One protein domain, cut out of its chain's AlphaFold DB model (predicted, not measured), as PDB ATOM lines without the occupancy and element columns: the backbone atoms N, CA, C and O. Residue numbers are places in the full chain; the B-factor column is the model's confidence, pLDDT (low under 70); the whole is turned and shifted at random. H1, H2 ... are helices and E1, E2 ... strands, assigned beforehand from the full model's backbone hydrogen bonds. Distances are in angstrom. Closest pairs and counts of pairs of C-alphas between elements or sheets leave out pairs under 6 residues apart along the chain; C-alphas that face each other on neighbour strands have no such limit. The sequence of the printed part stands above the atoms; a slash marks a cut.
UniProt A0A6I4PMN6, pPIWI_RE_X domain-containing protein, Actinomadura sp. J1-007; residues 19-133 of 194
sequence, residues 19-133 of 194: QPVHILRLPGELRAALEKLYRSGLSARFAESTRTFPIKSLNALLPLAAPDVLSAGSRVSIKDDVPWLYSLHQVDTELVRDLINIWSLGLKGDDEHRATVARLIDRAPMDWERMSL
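This is residues 19 to 133 of the 194 residues of the protein "pPIWI_RE_X domain-containing protein" of Actinomadura sp. J1-007 (UniProt A0A6I4PMN6). Four helices run side by side in a curved layer, H3, H4, H5, H1, each antiparallel to the next. A strongly twisted four-stranded sheet sits towards one end and H3 grazes it; small H2 lies at the opposite end. The 115 printed residues hold E1 H1 H2 H3 E2 E3 H4 H5 E4 along the chain, a mixed class; the antiparallel sheet runs E2 E3 E1 E4. The whole is compact, radius of gyration of the C-alphas 13.8 A, and elongated, 42 by 26 by 24 A.

E1, residues 19 to 25, spans 18.0 A from C-alpha 19 at (112.304, 125.795, 161.478). H1 is 28 to 40, 18.3 A; H2 44 to 49; H3 56 to 65, 14.9 A; E2 69 to 72; E3 83 to 87; H4 93 to 105, 18.5 A; H5 111 to 121, 15.1 A. E4, 128 to 133, spans 14.5 A to C-alpha 133 at (115.607, 127.006, 157.748).

In the sheet, these backbone pairs of neighbour strands are within hydrogen-bond range: N 21 and O 131 of E1 and E4 at 2.9 A, N 22 and O 87 of E1 and E3 at 2.8 A, and N 70 and O 86 of the hairpin E2 and E3 at 2.8 A. E3, H4 H5, E4 form a split strand-helix-strand unit, E1 between its strands, with a right-handed crossover. H3 touches H4, closest C-alphas Leu 58 and Trp 103, 5.9 A. H4 and H5, a helical hairpin, touch at Arg 97 and Ile 121, C-alphas 6.1 A apart. H5 touches H1, closest C-alphas His 113 and Leu 37, 4.9 A. Every O i to N i+4 pair is within range in H1, H4 and H5; H2 has 1 of 2, H3 4 of 6.

The farthest C-alphas, Gln 19 and Ala 44, are 41.6 A apart. The printed part has no cut and no long link. Residues 72 to 76 are under pLDDT 70.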
ATOM      1  N   GLN A  19     112.702 127.189 161.325       90.94
ATOM      2  CA  GLN A  19     112.304 125.795 161.478       90.94
ATOM      3  C   GLN A  19     113.546 124.891 161.498       90.94
ATOM      4  O   GLN A  19     114.272 124.836 160.499       90.94
ATOM      5  N   PRO A  20     113.797 124.136 162.585       92.88
ATOM      6  CA  PRO A  20     114.831 123.113 162.581       92.88
ATOM      7  C   PRO A  20     114.445 121.973 161.633       92.88
ATOM      8  O   PRO A  20     113.321 121.463 161.676       92.88
ATOM      9  N   VAL A  21     115.398 121.576 160.797       92.06
ATOM     10  CA  VAL A  21     115.295 120.471 159.840       92.06
ATOM     11  C   VAL A  21     116.602 119.681 159.811       92.06
ATOM     12  O   VAL A  21     117.662 120.174 160.205       92.06
ATOM     13  N   HIS A  22     116.530 118.449 159.324       93.69
ATOM     14  CA  HIS A  22     117.692 117.683 158.900       93.69
ATOM     15  C   HIS A  22     117.801 117.783 157.379       93.69
ATOM     16  O   HIS A  22     116.799 117.707 156.665       93.69
ATOM     17  N   ILE A  23     119.016 117.981 156.885       92.38
ATOM     18  CA  ILE A  23     119.298 118.074 155.461       92.38
ATOM     19  C   ILE A  23     120.325 117.036 155.038       92.38
ATOM     20  O   ILE A  23     121.247 116.724 155.788       92.38
ATOM     21  N   LEU A  24     120.182 116.547 153.811       91.75
ATOM     22  CA  LEU A  24     121.170 115.694 153.164       91.75
ATOM     23  C   LEU A  24     121.640 116.363 151.878       91.75
ATOM     24  O   LEU A  24     120.831 116.652 150.991       91.75
ATOM     25  N   ARG A  25     122.948 116.583 151.752       90.25
ATOM     26  CA  ARG A  25     123.575 116.998 150.489       90.25
ATOM     27  C   ARG A  25     124.015 115.775 149.706       90.25
ATOM     28  O   ARG A  25     124.396 114.759 150.277       90.25
ATOM     29  N   LEU A  26     123.963 115.879 148.381       88.12
ATOM     30  CA  LEU A  26     124.484 114.838 147.507       88.12
ATOM     31  C   LEU A  26     126.011 114.957 147.426       88.12
ATOM     32  O   LEU A  26     126.482 115.976 146.905       88.12
ATOM     33  N   PRO A  27     126.781 113.942 147.862       91.06
ATOM     34  CA  PRO A  27     128.239 114.013 147.834       91.06
ATOM     35  C   PRO A  27     128.767 114.273 146.424       91.06
ATOM     36  O   PRO A  27     128.264 113.704 145.453       91.06
ATOM     37  N   GLY A  28     129.788 115.126 146.305       90.56
ATOM     38  CA  GLY A  28     130.266 115.635 145.015       90.56
ATOM     39  C   GLY A  28     130.660 114.542 144.014       90.56
ATOM     40  O   GLY A  28     130.287 114.618 142.844       90.56
ATOM     41  N   GLU A  29     131.342 113.487 144.469       92.88
ATOM     42  CA  GLU A  29     131.721 112.359 143.605       92.88
ATOM     43  C   GLU A  29     130.502 111.596 143.079       92.88
ATOM     44  O   GLU A  29     130.412 111.295 141.886       92.88
ATOM     45  N   LEU A  30     129.528 111.334 143.955       93.31
ATOM     46  CA  LEU A  30     128.290 110.663 143.580       93.31
ATOM     47  C   LEU A  30     127.452 111.541 142.639       93.31
ATOM     48  O   LEU A  30     126.922 111.043 141.646       93.31
ATOM     49  N   ARG A  31     127.398 112.857 142.882       92.06
ATOM     50  CA  ARG A  31     126.757 113.839 141.996       92.06
ATOM     51  C   ARG A  31     127.350 113.795 140.591       92.06
ATOM     52  O   ARG A  31     126.604 113.689 139.620       92.06
ATOM     53  N   ALA A  32     128.677 113.826 140.484       92.69
ATOM     54  CA  ALA A  32     129.378 113.786 139.204       92.69
ATOM     55  C   ALA A  32     129.156 112.455 138.464       92.69
ATOM     56  O   ALA A  32     129.001 112.435 137.241       92.69
ATOM     57  N   ALA A  33     129.109 111.332 139.185       94.69
ATOM     58  CA  ALA A  33     128.814 110.033 138.587       94.69
ATOM     59  C   ALA A  33     127.367 109.941 138.078       94.69
ATOM     60  O   ALA A  33     127.141 109.495 136.952       94.69
ATOM     61  N   LEU A  34     126.398 110.425 138.863       93.88
ATOM     62  CA  LEU A  34     124.995 110.517 138.452       93.88
ATOM     63  C   LEU A  34     124.818 111.444 137.244       93.88
ATOM     64  O   LEU A  34     124.035 111.136 136.348       93.88
ATOM     65  N   GLU A  35     125.559 112.555 137.184       93.31
ATOM     66  CA  GLU A  35     125.575 113.464 136.032       93.31
ATOM     67  C   GLU A  35     126.036 112.746 134.763       93.31
ATOM     68  O   GLU A  35     125.363 112.841 133.735       93.31
ATOM     69  N   LYS A  36     127.150 112.007 134.835       94.56
ATOM     70  CA  LYS A  36     127.678 111.228 133.703       94.56
ATOM     71  C   LYS A  36     126.689 110.158 133.248       94.56
ATOM     72  O   LYS A  36     126.373 110.104 132.059       94.56
ATOM     73  N   LEU A  37     126.149 109.376 134.188       95.44
ATOM     74  CA  LEU A  37     125.123 108.374 133.901       95.44
ATOM     75  C   LEU A  37     123.938 109.014 133.179       95.44
ATOM     76  O   LEU A  37     123.602 108.610 132.070       95.44
ATOM     77  N   TYR A  38     123.345 110.054 133.762       93.00
ATOM     78  CA  TYR A  38     122.156 110.669 133.191       93.00
ATOM     79  C   TYR A  38     122.421 111.292 131.815       93.00
ATOM     80  O   TYR A  38     121.633 111.090 130.893       93.00
ATOM     81  N   ARG A  39     123.535 112.018 131.644       93.50
ATOM     82  CA  ARG A  39     123.867 112.659 130.363       93.50
ATOM     83  C   ARG A  39     124.193 111.666 129.256       93.50
ATOM     84  O   ARG A  39     123.866 111.965 128.113       93.50
ATOM     85  N   SER A  40     124.779 110.509 129.573       94.50
ATOM     86  CA  SER A  40     125.051 109.470 128.567       94.50
ATOM     87  C   SER A  40     123.777 108.938 127.898       94.50
ATOM     88  O   SER A  40     123.790 108.578 126.726       94.50
ATOM     89  N   GLY A  41     122.639 108.971 128.602       91.31
ATOM     90  CA  GLY A  41     121.338 108.583 128.057       91.31
ATOM     91  C   GLY A  41     120.614 109.670 127.253       91.31
ATOM     92  O   GLY A  41     119.477 109.445 126.825       91.31
ATOM     93  N   LEU A  42     121.212 110.853 127.083       92.56
ATOM     94  CA  LEU A  42     120.627 111.999 126.383       92.56
ATOM     95  C   LEU A  42     121.348 112.259 125.056       92.56
ATOM     96  O   LEU A  42     122.523 111.946 124.890       92.56
ATOM     97  N   SER A  43     120.666 112.906 124.106       91.94
ATOM     98  CA  SER A  43     121.361 113.443 122.930       91.94
ATOM     99  C   SER A  43     122.270 114.607 123.334       91.94
ATOM    100  O   SER A  43     121.972 115.312 124.300       91.94
ATOM    101  N   ALA A  44     123.334 114.863 122.566       88.31
ATOM    102  CA  ALA A  44     124.314 115.915 122.867       88.31
ATOM    103  C   ALA A  44     123.663 117.282 123.168       88.31
ATOM    104  O   ALA A  44     123.953 117.906 124.187       88.31
ATOM    105  N   ARG A  45     122.683 117.689 122.347       89.62
ATOM    106  CA  ARG A  45     121.925 118.937 122.541       89.62
ATOM    107  C   ARG A  45     121.191 118.987 123.889       89.62
ATOM    108  O   ARG A  45     121.139 120.039 124.530       89.62
ATOM    109  N   PHE A  46     120.583 117.878 124.310       88.12
ATOM    110  CA  PHE A  46     119.892 117.825 125.599       88.12
ATOM    111  C   PHE A  46     120.893 117.761 126.752       88.12
ATOM    112  O   PHE A  46     120.760 118.529 127.697       88.12
ATOM    113  N   ALA A  47     121.947 116.950 126.642       87.81
ATOM    114  CA  ALA A  47     122.983 116.835 127.665       87.81
ATOM    115  C   ALA A  47     123.607 118.196 128.040       87.81
ATOM    116  O   ALA A  47     123.774 118.485 129.229       87.81
ATOM    117  N   GLU A  48     123.886 119.058 127.056       86.12
ATOM    118  CA  GLU A  48     124.456 120.399 127.270       86.12
ATOM    119  C   GLU A  48     123.493 121.394 127.930       86.12
ATOM    120  O   GLU A  48     123.927 122.270 128.687       86.12
ATOM    121  N   SER A  49     122.191 121.281 127.663       86.50
ATOM    122  CA  SER A  49     121.165 122.196 128.183       86.50
ATOM    123  C   SER A  49     120.581 121.753 129.527       86.50
ATOM    124  O   SER A  49     120.088 122.586 130.287       86.50
ATOM    125  N   THR A  50     120.693 120.472 129.878       86.31
ATOM    126  CA  THR A  50     120.198 119.930 131.143       86.31
ATOM    127  C   THR A  50     120.982 120.468 132.349       86.31
ATOM    128  O   THR A  50     122.218 120.451 132.395       86.31
ATOM    129  N   ARG A  51     120.244 120.952 133.356       86.38
ATOM    130  CA  ARG A  51     120.783 121.515 134.612       86.38
ATOM    131  C   ARG A  51     120.329 120.772 135.870       86.38
ATOM    132  O   ARG A  51     120.858 121.040 136.940       86.38
ATOM    133  N   THR A  52     119.383 119.845 135.749       87.00
ATOM    134  CA  THR A  52     118.719 119.190 136.884       87.00
ATOM    135  C   THR A  52     118.554 117.697 136.645       87.00
ATOM    136  O   THR A  52     118.333 117.286 135.504       87.00
ATOM    137  N   PHE A  53     118.585 116.897 137.709       87.31
ATOM    138  CA  PHE A  53     118.261 115.469 137.636       87.31
ATOM    139  C   PHE A  53     116.747 115.212 137.499       87.31
ATOM    140  O   PHE A  53     115.939 115.994 138.013       87.31
ATOM    141  N   PRO A  54     116.323 114.108 136.853       87.31
ATOM    142  CA  PRO A  54     114.916 113.744 136.730       87.31
ATOM    143  C   PRO A  54     114.437 113.035 138.008       87.31
ATOM    144  O   PRO A  54     114.315 111.813 138.069       87.31
ATOM    145  N   ILE A  55     114.158 113.813 139.051       84.19
ATOM    146  CA  ILE A  55     113.825 113.306 140.396       84.19
ATOM    147  C   ILE A  55     112.341 112.976 140.601       84.19
ATOM    148  O   ILE A  55     111.936 112.657 141.710       84.19
ATOM    149  N   LYS A  56     111.496 113.037 139.563       81.06
ATOM    150  CA  LYS A  56     110.043 112.833 139.722       81.06
ATOM    151  C   LYS A  56     109.704 111.469 140.336       81.06
ATOM    152  O   LYS A  56     108.847 111.398 141.209       81.06
ATOM    153  N   SER A  57     110.363 110.401 139.884       82.12
ATOM    154  CA  SER A  57     110.172 109.056 140.440       82.12
ATOM    155  C   SER A  57     110.737 108.942 141.853       82.12
ATOM    156  O   SER A  57     110.067 108.384 142.712       82.12
ATOM    157  N   LEU A  58     111.899 109.540 142.130       83.81
ATOM    158  CA  LEU A  58     112.455 109.593 143.485       83.81
ATOM    159  C   LEU A  58     111.501 110.308 144.458       83.81
ATOM    160  O   LEU A  58     111.210 109.785 145.527       83.81
ATOM    161  N   ASN A  59     110.926 111.442 144.053       79.12
ATOM    162  CA  ASN A  59     109.966 112.205 144.857       79.12
ATOM    163  C   ASN A  59     108.641 111.466 145.071       79.12
ATOM    164  O   ASN A  59     107.927 111.778 146.016       79.12
ATOM    165  N   ALA A  60     108.298 110.507 144.209       78.75
ATOM    166  CA  ALA A  60     107.144 109.637 144.412       78.75
ATOM    167  C   ALA A  60     107.453 108.480 145.377       78.75
ATOM    168  O   ALA A  60     106.564 108.037 146.099       78.75
ATOM    169  N   LEU A  61     108.701 107.999 145.401       81.12
ATOM    170  CA  LEU A  61     109.142 106.908 146.274       81.12
ATOM    171  C   LEU A  61     109.413 107.377 147.709       81.12
ATOM    172  O   LEU A  61     109.054 106.678 148.654       81.12
ATOM    173  N   LEU A  62     110.018 108.558 147.875       81.31
ATOM    174  CA  LEU A  62     110.430 109.080 149.182       81.31
ATOM    175  C   LEU A  62     109.278 109.137 150.203       81.31
ATOM    176  O   LEU A  62     109.462 108.587 151.281       81.31
ATOM    177  N   PRO A  63     108.079 109.678 149.903       75.12
ATOM    178  CA  PRO A  63     106.989 109.725 150.882       75.12
ATOM    179  C   PRO A  63     106.456 108.346 151.293       75.12
ATOM    180  O   PRO A  63     105.909 108.208 152.384       75.12
ATOM    181  N   LEU A  64     106.591 107.333 150.428       80.25
ATOM    182  CA  LEU A  64     106.120 105.970 150.698       80.25
ATOM    183  C   LEU A  64     107.069 105.210 151.629       80.25
ATOM    184  O   LEU A  64     106.617 104.425 152.456       80.25
ATOM    185  N   ALA A  65     108.375 105.427 151.470       83.62
ATOM    186  CA  ALA A  65     109.411 104.689 152.186       83.62
ATOM    187  C   ALA A  65     109.980 105.461 153.389       83.62
ATOM    188  O   ALA A  65     110.299 104.865 154.413       83.62
ATOM    189  N   ALA A  66     110.082 106.785 153.279       84.12
ATOM    190  CA  ALA A  66     110.656 107.688 154.268       84.12
ATOM    191  C   ALA A  66     109.682 108.851 154.537       84.12
ATOM    192  O   ALA A  66     109.902 109.973 154.070       84.12
ATOM    193  N   PRO A  67     108.588 108.611 155.285       77.31
ATOM    194  CA  PRO A  67     107.525 109.596 155.459       77.31
ATOM    195  C   PRO A  67     108.018 110.894 156.105       77.31
ATOM    196  O   PRO A  67     107.410 111.932 155.884       77.31
ATOM    197  N   ASP A  68     109.111 110.892 156.870       82.00
ATOM    198  CA  ASP A  68     109.687 112.100 157.484       82.00
ATOM    199  C   ASP A  68     110.377 113.062 156.502       82.00
ATOM    200  O   ASP A  68     110.701 114.192 156.881       82.00
ATOM    201  N   VAL A  69     110.588 112.650 155.247       84.88
ATOM    202  CA  VAL A  69     111.125 113.517 154.192       84.88
ATOM    203  C   VAL A  69     110.051 114.514 153.759       84.88
ATOM    204  O   VAL A  69     108.995 114.138 153.258       84.88
ATOM    205  N   LEU A  70     110.344 115.802 153.933       77.06
ATOM    206  CA  LEU A  70     109.470 116.913 153.558       77.06
ATOM    207  C   LEU A  70     109.546 117.212 152.064       77.06
ATOM    208  O   LEU A  70     108.539 117.501 151.427       77.06
ATOM    209  N   SER A  71     110.754 117.196 151.500       71.12
ATOM    210  CA  SER A  71     110.968 117.479 150.085       71.12
ATOM    211  C   SER A  71     112.344 116.999 149.643       71.12
ATOM    212  O   SER A  71     113.320 117.126 150.385       71.12
ATOM    213  N   ALA A  72     112.436 116.517 148.407       63.28
ATOM    214  CA  ALA A  72     113.681 116.591 147.661       63.28
ATOM    215  C   ALA A  72     113.636 117.895 146.864       63.28
ATOM    216  O   ALA A  72     112.643 118.124 146.168       63.28
ATOM    217  N   GLY A  73     114.661 118.745 146.982       63.69
ATOM    218  CA  GLY A  73     114.693 120.086 146.396       63.69
ATOM    219  C   GLY A  73     114.044 120.127 145.010       63.69
ATOM    220  O   GLY A  73     114.334 119.286 144.160       63.69
ATOM    221  N   SER A  74     113.142 121.090 144.788       56.62
ATOM    222  CA  SER A  74     112.271 121.168 143.597       56.62
ATOM    223  C   SER A  74     113.029 121.047 142.265       56.62
ATOM    224  O   SER A  74     112.465 120.621 141.255       56.62
ATOM    225  N   ARG A  75     114.326 121.382 142.283       63.44
ATOM    226  CA  ARG A  75     115.318 121.152 141.236       63.44
ATOM    227  C   ARG A  75     116.645 120.754 141.875       63.44
ATOM    228  O   ARG A  75     117.373 121.610 142.367       63.44
ATOM    229  N   VAL A  76     116.992 119.473 141.836       67.38
ATOM    230  CA  VAL A  76     118.324 119.038 142.282       67.38
ATOM    231  C   VAL A  76     119.300 119.413 141.190       67.38
ATOM    232  O   VAL A  76     119.329 118.794 140.121       67.38
ATOM    233  N   SER A  77     120.025 120.496 141.448       74.00
ATOM    234  CA  SER A  77     121.012 121.013 140.520       74.00
ATOM    235  C   SER A  77     122.086 119.964 140.284       74.00
ATOM    236  O   SER A  77     122.608 119.339 141.206       74.00
ATOM    237  N   ILE A  78     122.439 119.789 139.019       77.69
ATOM    238  CA  ILE A  78     123.579 118.962 138.639       77.69
ATOM    239  C   ILE A  78     124.888 119.609 139.120       77.69
ATOM    240  O   ILE A  78     125.843 118.895 139.405       77.69
ATOM    241  N   LYS A  79     124.929 120.943 139.239       72.69
ATOM    242  CA  LYS A  79     126.160 121.703 139.504       72.69
ATOM    243  C   LYS A  79     126.226 122.337 140.889       72.69
ATOM    244  O   LYS A  79     127.319 122.458 141.429       72.69
ATOM    245  N   ASP A  80     125.089 122.736 141.453       73.62
ATOM    246  CA  ASP A  80     125.072 123.521 142.689       73.62
ATOM    247  C   ASP A  80     124.999 122.612 143.911       73.62
ATOM    248  O   ASP A  80     124.152 121.716 143.973       73.62
ATOM    249  N   ASP A  81     125.838 122.877 144.910       78.31
ATOM    250  CA  ASP A  81     125.848 122.136 146.172       78.31
ATOM    251  C   ASP A  81     124.745 122.593 147.137       78.31
ATOM    252  O   ASP A  81     124.969 123.078 148.246       78.31
ATOM    253  N   VAL A  82     123.506 122.480 146.668       80.69
ATOM    254  CA  VAL A  82     122.313 122.710 147.479       80.69
ATOM    255  C   VAL A  82     121.894 121.420 148.188       80.69
ATOM    256  O   VAL A  82     122.132 120.328 147.648       80.69
ATOM    257  N   PRO A  83     121.241 121.517 149.363       86.31
ATOM    258  CA  PRO A  83     120.640 120.357 150.000       86.31
ATOM    259  C   PRO A  83     119.711 119.618 149.040       86.31
ATOM    260  O   PRO A  83     118.861 120.220 148.376       86.31
ATOM    261  N   TRP A  84     119.903 118.305 148.960       85.62
ATOM    262  CA  TRP A  84     119.079 117.436 148.140       85.62
ATOM    263  C   TRP A  84     117.787 117.106 148.878       85.62
ATOM    264  O   TRP A  84     116.715 117.369 148.340       85.62
ATOM    265  N   LEU A  85     117.877 116.576 150.098       88.62
ATOM    266  CA  LEU A  85     116.715 116.191 150.897       88.62
ATOM    267  C   LEU A  85     116.576 117.078 152.128       88.62
ATOM    268  O   LEU A  85     117.574 117.480 152.726       88.62
ATOM    269  N   TYR A  86     115.327 117.318 152.510       89.19
ATOM    270  CA  TYR A  86     114.932 117.973 153.750       89.19
ATOM    271  C   TYR A  86     113.985 117.052 154.512       89.19
ATOM    272  O   TYR A  86     113.045 116.511 153.923       89.19
ATOM    273  N   SER A  87     114.187 116.906 155.814       90.25
ATOM    274  CA  SER A  87     113.334 116.104 156.691       90.25
ATOM    275  C   SER A  87     113.183 116.743 158.070       90.25
ATOM    276  O   SER A  87     113.998 117.564 158.491       90.25
ATOM    277  N   LEU A  88     112.124 116.374 158.793       87.62
ATOM    278  CA  LEU A  88     111.949 116.817 160.184       87.62
ATOM    279  C   LEU A  88     112.867 116.042 161.132       87.62
ATOM    280  O   LEU A  88     113.519 116.621 162.001       87.62
ATOM    281  N   HIS A  89     112.972 114.738 160.903       88.50
ATOM    282  CA  HIS A  89     113.812 113.818 161.660       88.50
ATOM    283  C   HIS A  89     114.927 113.268 160.776       88.50
ATOM    284  O   HIS A  89     114.805 113.247 159.550       88.50
ATOM    285  N   GLN A  90     116.013 112.814 161.394       89.06
ATOM    286  CA  GLN A  90     117.044 112.089 160.664       89.06
ATOM    287  C   GLN A  90     116.445 110.801 160.085       89.06
ATOM    288  O   GLN A  90     115.819 110.026 160.807       89.06
ATOM    289  N   VAL A  91     116.628 110.598 158.783       90.25
ATOM    290  CA  VAL A  91     116.184 109.397 158.066       90.25
ATOM    291  C   VAL A  91     117.331 108.393 158.035       90.25
ATOM    292  O   VAL A  91     118.498 108.790 158.010       90.25
ATOM    293  N   ASP A  92     117.006 107.101 158.023       91.75
ATOM    294  CA  ASP A  92     117.997 106.042 157.838       91.75
ATOM    295  C   ASP A  92     118.768 106.248 156.524       91.75
ATOM    296  O   ASP A  92     118.190 106.309 155.433       91.75
ATOM    297  N   THR A  93     120.086 106.390 156.641       91.44
ATOM    298  CA  THR A  93     120.976 106.597 155.503       91.44
ATOM    299  C   THR A  93     120.961 105.399 154.555       91.44
ATOM    300  O   THR A  93     120.993 105.611 153.345       91.44
ATOM    301  N   GLU A  94     120.845 104.167 155.055       92.12
ATOM    302  CA  GLU A  94     120.826 102.971 154.202       92.12
ATOM    303  C   GLU A  94     119.555 102.918 153.351       92.12
ATOM    304  O   GLU A  94     119.619 102.705 152.141       92.12
ATOM    305  N   LEU A  95     118.406 103.277 153.933       91.50
ATOM    306  CA  LEU A  95     117.161 103.440 153.181       91.50
ATOM    307  C   LEU A  95     117.304 104.474 152.053       91.50
ATOM    308  O   LEU A  95     116.821 104.274 150.938       91.50
ATOM    309  N   VAL A  96     117.963 105.601 152.327       90.25
ATOM    310  CA  VAL A  96     118.177 106.654 151.326       90.25
ATOM    311  C   VAL A  96     119.112 106.172 150.215       90.25
ATOM    312  O   VAL A  96     118.832 106.434 149.042       90.25
ATOM    313  N   ARG A  97     120.180 105.434 150.552       91.81
ATOM    314  CA  ARG A  97     121.066 104.790 149.568       91.81
ATOM    315  C   ARG A  97     120.279 103.860 148.653       91.81
ATOM    316  O   ARG A  97     120.383 104.001 147.434       91.81
ATOM    317  N   ASP A  98     119.443 102.992 149.217       92.12
ATOM    318  CA  ASP A  98     118.608 102.057 148.458       92.12
ATOM    319  C   ASP A  98     117.649 102.785 147.512       92.12
ATOM    320  O   ASP A  98     117.552 102.442 146.330       92.12
ATOM    321  N   LEU A  99     116.983 103.842 147.984       90.75
ATOM    322  CA  LEU A  99     116.081 104.644 147.156       90.75
ATOM    323  C   LEU A  99     116.811 105.345 146.006       90.75
ATOM    324  O   LEU A  99     116.305 105.361 144.880       90.75
ATOM    325  N   ILE A 100     118.002 105.900 146.256       90.50
ATOM    326  CA  ILE A 100     118.838 106.506 145.212       90.50
ATOM    327  C   ILE A 100     119.304 105.434 144.224       90.50
ATOM    328  O   ILE A 100     119.278 105.676 143.016       90.50
ATOM    329  N   ASN A 101     119.685 104.250 144.705       92.81
ATOM    330  CA  ASN A 101     120.108 103.139 143.864       92.81
ATOM    331  C   ASN A 101     118.967 102.693 142.940       92.81
ATOM    332  O   ASN A 101     119.124 102.729 141.719       92.81
ATOM    333  N   ILE A 102     117.785 102.405 143.496       92.44
ATOM    334  CA  ILE A 102     116.570 102.046 142.745       92.44
ATOM    335  C   ILE A 102     116.211 103.133 141.728       92.44
ATOM    336  O   ILE A 102     115.937 102.839 140.563       92.44
ATOM    337  N   TRP A 103     116.243 104.403 142.135       91.69
ATOM    338  CA  TRP A 103     116.000 105.521 141.229       91.69
ATOM    339  C   TRP A 103     117.022 105.564 140.084       91.69
ATOM    340  O   TRP A 103     116.635 105.745 138.925       91.69
ATOM    341  N   SER A 104     118.306 105.345 140.378       92.38
ATOM    342  CA  SER A 104     119.380 105.362 139.383       92.38
ATOM    343  C   SER A 104     119.233 104.254 138.335       92.38
ATOM    344  O   SER A 104     119.554 104.478 137.167       92.38
ATOM    345  N   LEU A 105     118.671 103.095 138.704       92.19
ATOM    346  CA  LEU A 105     118.335 102.017 137.764       92.19
ATOM    347  C   LEU A 105     117.310 102.468 136.713       92.19
ATOM    348  O   LEU A 105     117.374 102.026 135.569       92.19
ATOM    349  N   GLY A 106     116.411 103.390 137.065       90.50
ATOM    350  CA  GLY A 106     115.439 103.972 136.137       90.50
ATOM    351  C   GLY A 106     116.013 105.028 135.183       90.50
ATOM    352  O   GLY A 106     115.326 105.441 134.246       90.50
ATOM    353  N   LEU A 107     117.251 105.489 135.395       90.75
ATOM    354  CA  LEU A 107     117.897 106.458 134.509       90.75
ATOM    355  C   LEU A 107     118.365 105.787 133.215       90.75
ATOM    356  O   LEU A 107     119.002 104.732 133.236       90.75
ATOM    357  N   LYS A 108     118.110 106.445 132.080       88.00
ATOM    358  CA  LYS A 108     118.737 106.086 130.801       88.00
ATOM    359  C   LYS A 108     120.224 106.445 130.850       88.00
ATOM    360  O   LYS A 108     120.558 107.516 131.352       88.00
ATOM    361  N   GLY A 109     121.076 105.586 130.303       91.56
ATOM    362  CA  GLY A 109     122.517 105.810 130.220       91.56
ATOM    363  C   GLY A 109     123.317 104.513 130.196       91.56
ATOM    364  O   GLY A 109     122.738 103.432 130.328       91.56
ATOM    365  N   ASP A 110     124.628 104.653 130.029       93.19
ATOM    366  CA  ASP A 110     125.557 103.538 129.836       93.19
ATOM    367  C   ASP A 110     125.713 102.681 131.099       93.19
ATOM    368  O   ASP A 110     125.794 103.191 132.224       93.19
ATOM    369  N   ASP A 111     125.851 101.369 130.910       93.62
ATOM    370  CA  ASP A 111     125.984 100.412 132.013       93.62
ATOM    371  C   ASP A 111     127.284 100.591 132.811       93.62
ATOM    372  O   ASP A 111     127.298 100.383 134.024       93.62
ATOM    373  N   GLU A 112     128.364 101.058 132.178       95.06
ATOM    374  CA  GLU A 112     129.623 101.374 132.871       95.06
ATOM    375  C   GLU A 112     129.449 102.536 133.864       95.06
ATOM    376  O   GLU A 112     129.895 102.477 135.019       95.06
ATOM    377  N   HIS A 113     128.738 103.586 133.443       95.62
ATOM    378  CA  HIS A 113     128.396 104.706 134.313       95.62
ATOM    379  C   HIS A 113     127.458 104.259 135.439       95.62
ATOM    380  O   HIS A 113     127.634 104.674 136.585       95.62
ATOM    381  N   ARG A 114     126.515 103.355 135.151       94.88
ATOM    382  CA  ARG A 114     125.593 102.791 136.147       94.88
ATOM    383  C   ARG A 114     126.319 101.969 137.208       94.88
ATOM    384  O   ARG A 114     126.101 102.186 138.396       94.88
ATOM    385  N   ALA A 115     127.233 101.091 136.801       94.25
ATOM    386  CA  ALA A 115     128.067 100.320 137.721       94.25
ATOM    387  C   ALA A 115     128.951 101.229 138.593       94.25
ATOM    388  O   ALA A 115     129.204 100.944 139.764       94.25
ATOM    389  N   THR A 116     129.410 102.355 138.040       95.88
ATOM    390  CA  THR A 116     130.156 103.364 138.800       95.88
ATOM    391  C   THR A 116     129.285 104.056 139.843       95.88
ATOM    392  O   THR A 116     129.719 104.173 140.987       95.88
ATOM    393  N   VAL A 117     128.057 104.446 139.487       96.06
ATOM    394  CA  VAL A 117     127.084 105.003 140.438       96.06
ATOM    395  C   VAL A 117     126.804 104.018 141.572       96.06
ATOM    396  O   VAL A 117     126.950 104.405 142.724       96.06
ATOM    397  N   ALA A 118     126.503 102.751 141.271       94.25
ATOM    398  CA  ALA A 118     126.220 101.738 142.294       94.25
ATOM    399  C   ALA A 118     127.367 101.603 143.316       94.25
ATOM    400  O   ALA A 118     127.145 101.706 144.516       94.25
ATOM    401  N   ARG A 119     128.622 101.500 142.850       94.50
ATOM    402  CA  ARG A 119     129.798 101.426 143.743       94.50
ATOM    403  C   ARG A 119     129.997 102.675 144.602       94.50
ATOM    404  O   ARG A 119     130.542 102.574 145.700       94.50
ATOM    405  N   LEU A 120     129.655 103.851 144.075       95.94
ATOM    406  CA  LEU A 120     129.789 105.113 144.801       95.94
ATOM    407  C   LEU A 120     128.659 105.308 145.805       95.94
ATOM    408  O   LEU A 120     128.920 105.852 146.872       95.94
ATOM    409  N   ILE A 121     127.440 104.848 145.506       94.38
ATOM    410  CA  ILE A 121     126.316 104.907 146.448       94.38
ATOM    411  C   ILE A 121     126.680 104.208 147.751       94.38
ATOM    412  O   ILE A 121     126.425 104.792 148.790       94.38
ATOM    413  N   ASP A 122     127.345 103.054 147.724       88.50
ATOM    414  CA  ASP A 122     127.708 102.324 148.950       88.50
ATOM    415  C   ASP A 122     128.806 103.019 149.775       88.50
ATOM    416  O   ASP A 122     128.947 102.788 150.973       88.50
ATOM    417  N   ARG A 123     129.622 103.870 149.140       90.31
ATOM    418  CA  ARG A 123     130.828 104.466 149.748       90.31
ATOM    419  C   ARG A 123     130.692 105.946 150.075       90.31
ATOM    420  O   ARG A 123     131.485 106.471 150.850       90.31
ATOM    421  N   ALA A 124     129.738 106.632 149.455       90.56
ATOM    422  CA  ALA A 124     129.596 108.071 149.591       90.56
ATOM    423  C   ALA A 124     129.201 108.443 151.036       90.56
ATOM    424  O   ALA A 124     128.301 107.806 151.595       90.56
ATOM    425  N   PRO A 125     129.819 109.467 151.647       89.69
ATOM    426  CA  PRO A 125     129.423 109.942 152.969       89.69
ATOM    427  C   PRO A 125     128.090 110.693 152.860       89.69
ATOM    428  O   PRO A 125     128.037 111.824 152.387       89.69
ATOM    429  N   MET A 126     126.990 110.025 153.210       90.19
ATOM    430  CA  MET A 126     125.636 110.587 153.186       90.19
ATOM    431  C   MET A 126     125.260 111.061 154.589       90.19
ATOM    432  O   MET A 126     124.455 110.436 155.285       90.19
ATOM    433  N   ASP A 127     125.894 112.155 154.997       91.00
ATOM    434  CA  ASP A 127     125.753 112.698 156.341       91.00
ATOM    435  C   ASP A 127     124.556 113.646 156.424       91.00
ATOM    436  O   ASP A 127     124.430 114.611 155.665       91.00
ATOM    437  N   TRP A 128     123.663 113.356 157.369       93.31
ATOM    438  CA  TRP A 128     122.558 114.242 157.706       93.31
ATOM    439  C   TRP A 128     123.048 115.347 158.635       93.31
ATOM    440  O   TRP A 128     123.547 115.087 159.729       93.31
ATOM    441  N   GLU A 129     122.845 116.592 158.226       94.56
ATOM    442  CA  GLU A 129     123.199 117.766 159.016       94.56
ATOM    443  C   GLU A 129     121.945 118.435 159.569       94.56
ATOM    444  O   GLU A 129     120.924 118.543 158.888       94.56
ATOM    445  N   ARG A 130     122.019 118.937 160.803       94.88
ATOM    446  CA  ARG A 130     120.971 119.805 161.344       94.88
ATOM    447  C   ARG A 130     121.150 121.218 160.814       94.88
ATOM    448  O   ARG A 130     122.230 121.792 160.924       94.88
ATOM    449  N   MET A 131     120.067 121.791 160.313       92.50
ATOM    450  CA  MET A 131     120.020 123.161 159.820       92.50
ATOM    451  C   MET A 131     118.767 123.859 160.346       92.50
ATOM    452  O   MET A 131     117.729 123.233 160.548       92.50
ATOM    453  N   SER A 132     118.863 125.168 160.567       92.12
ATOM    454  CA  SER A 132     117.695 126.016 160.799       92.12
ATOM    455  C   SER A 132     117.327 126.703 159.491       92.12
ATOM    456  O   SER A 132     118.128 127.468 158.957       92.12
ATOM    457  N   LEU A 133     116.137 126.415 158.973       89.62
ATOM    458  CA  LEU A 133     115.607 127.006 157.748       89.62
ATOM    459  C   LEU A 133     114.779 128.246 158.088       89.62
ATOM    460  O   LEU A 133     113.932 128.164 158.974       89.62
TER     461      LEU A 133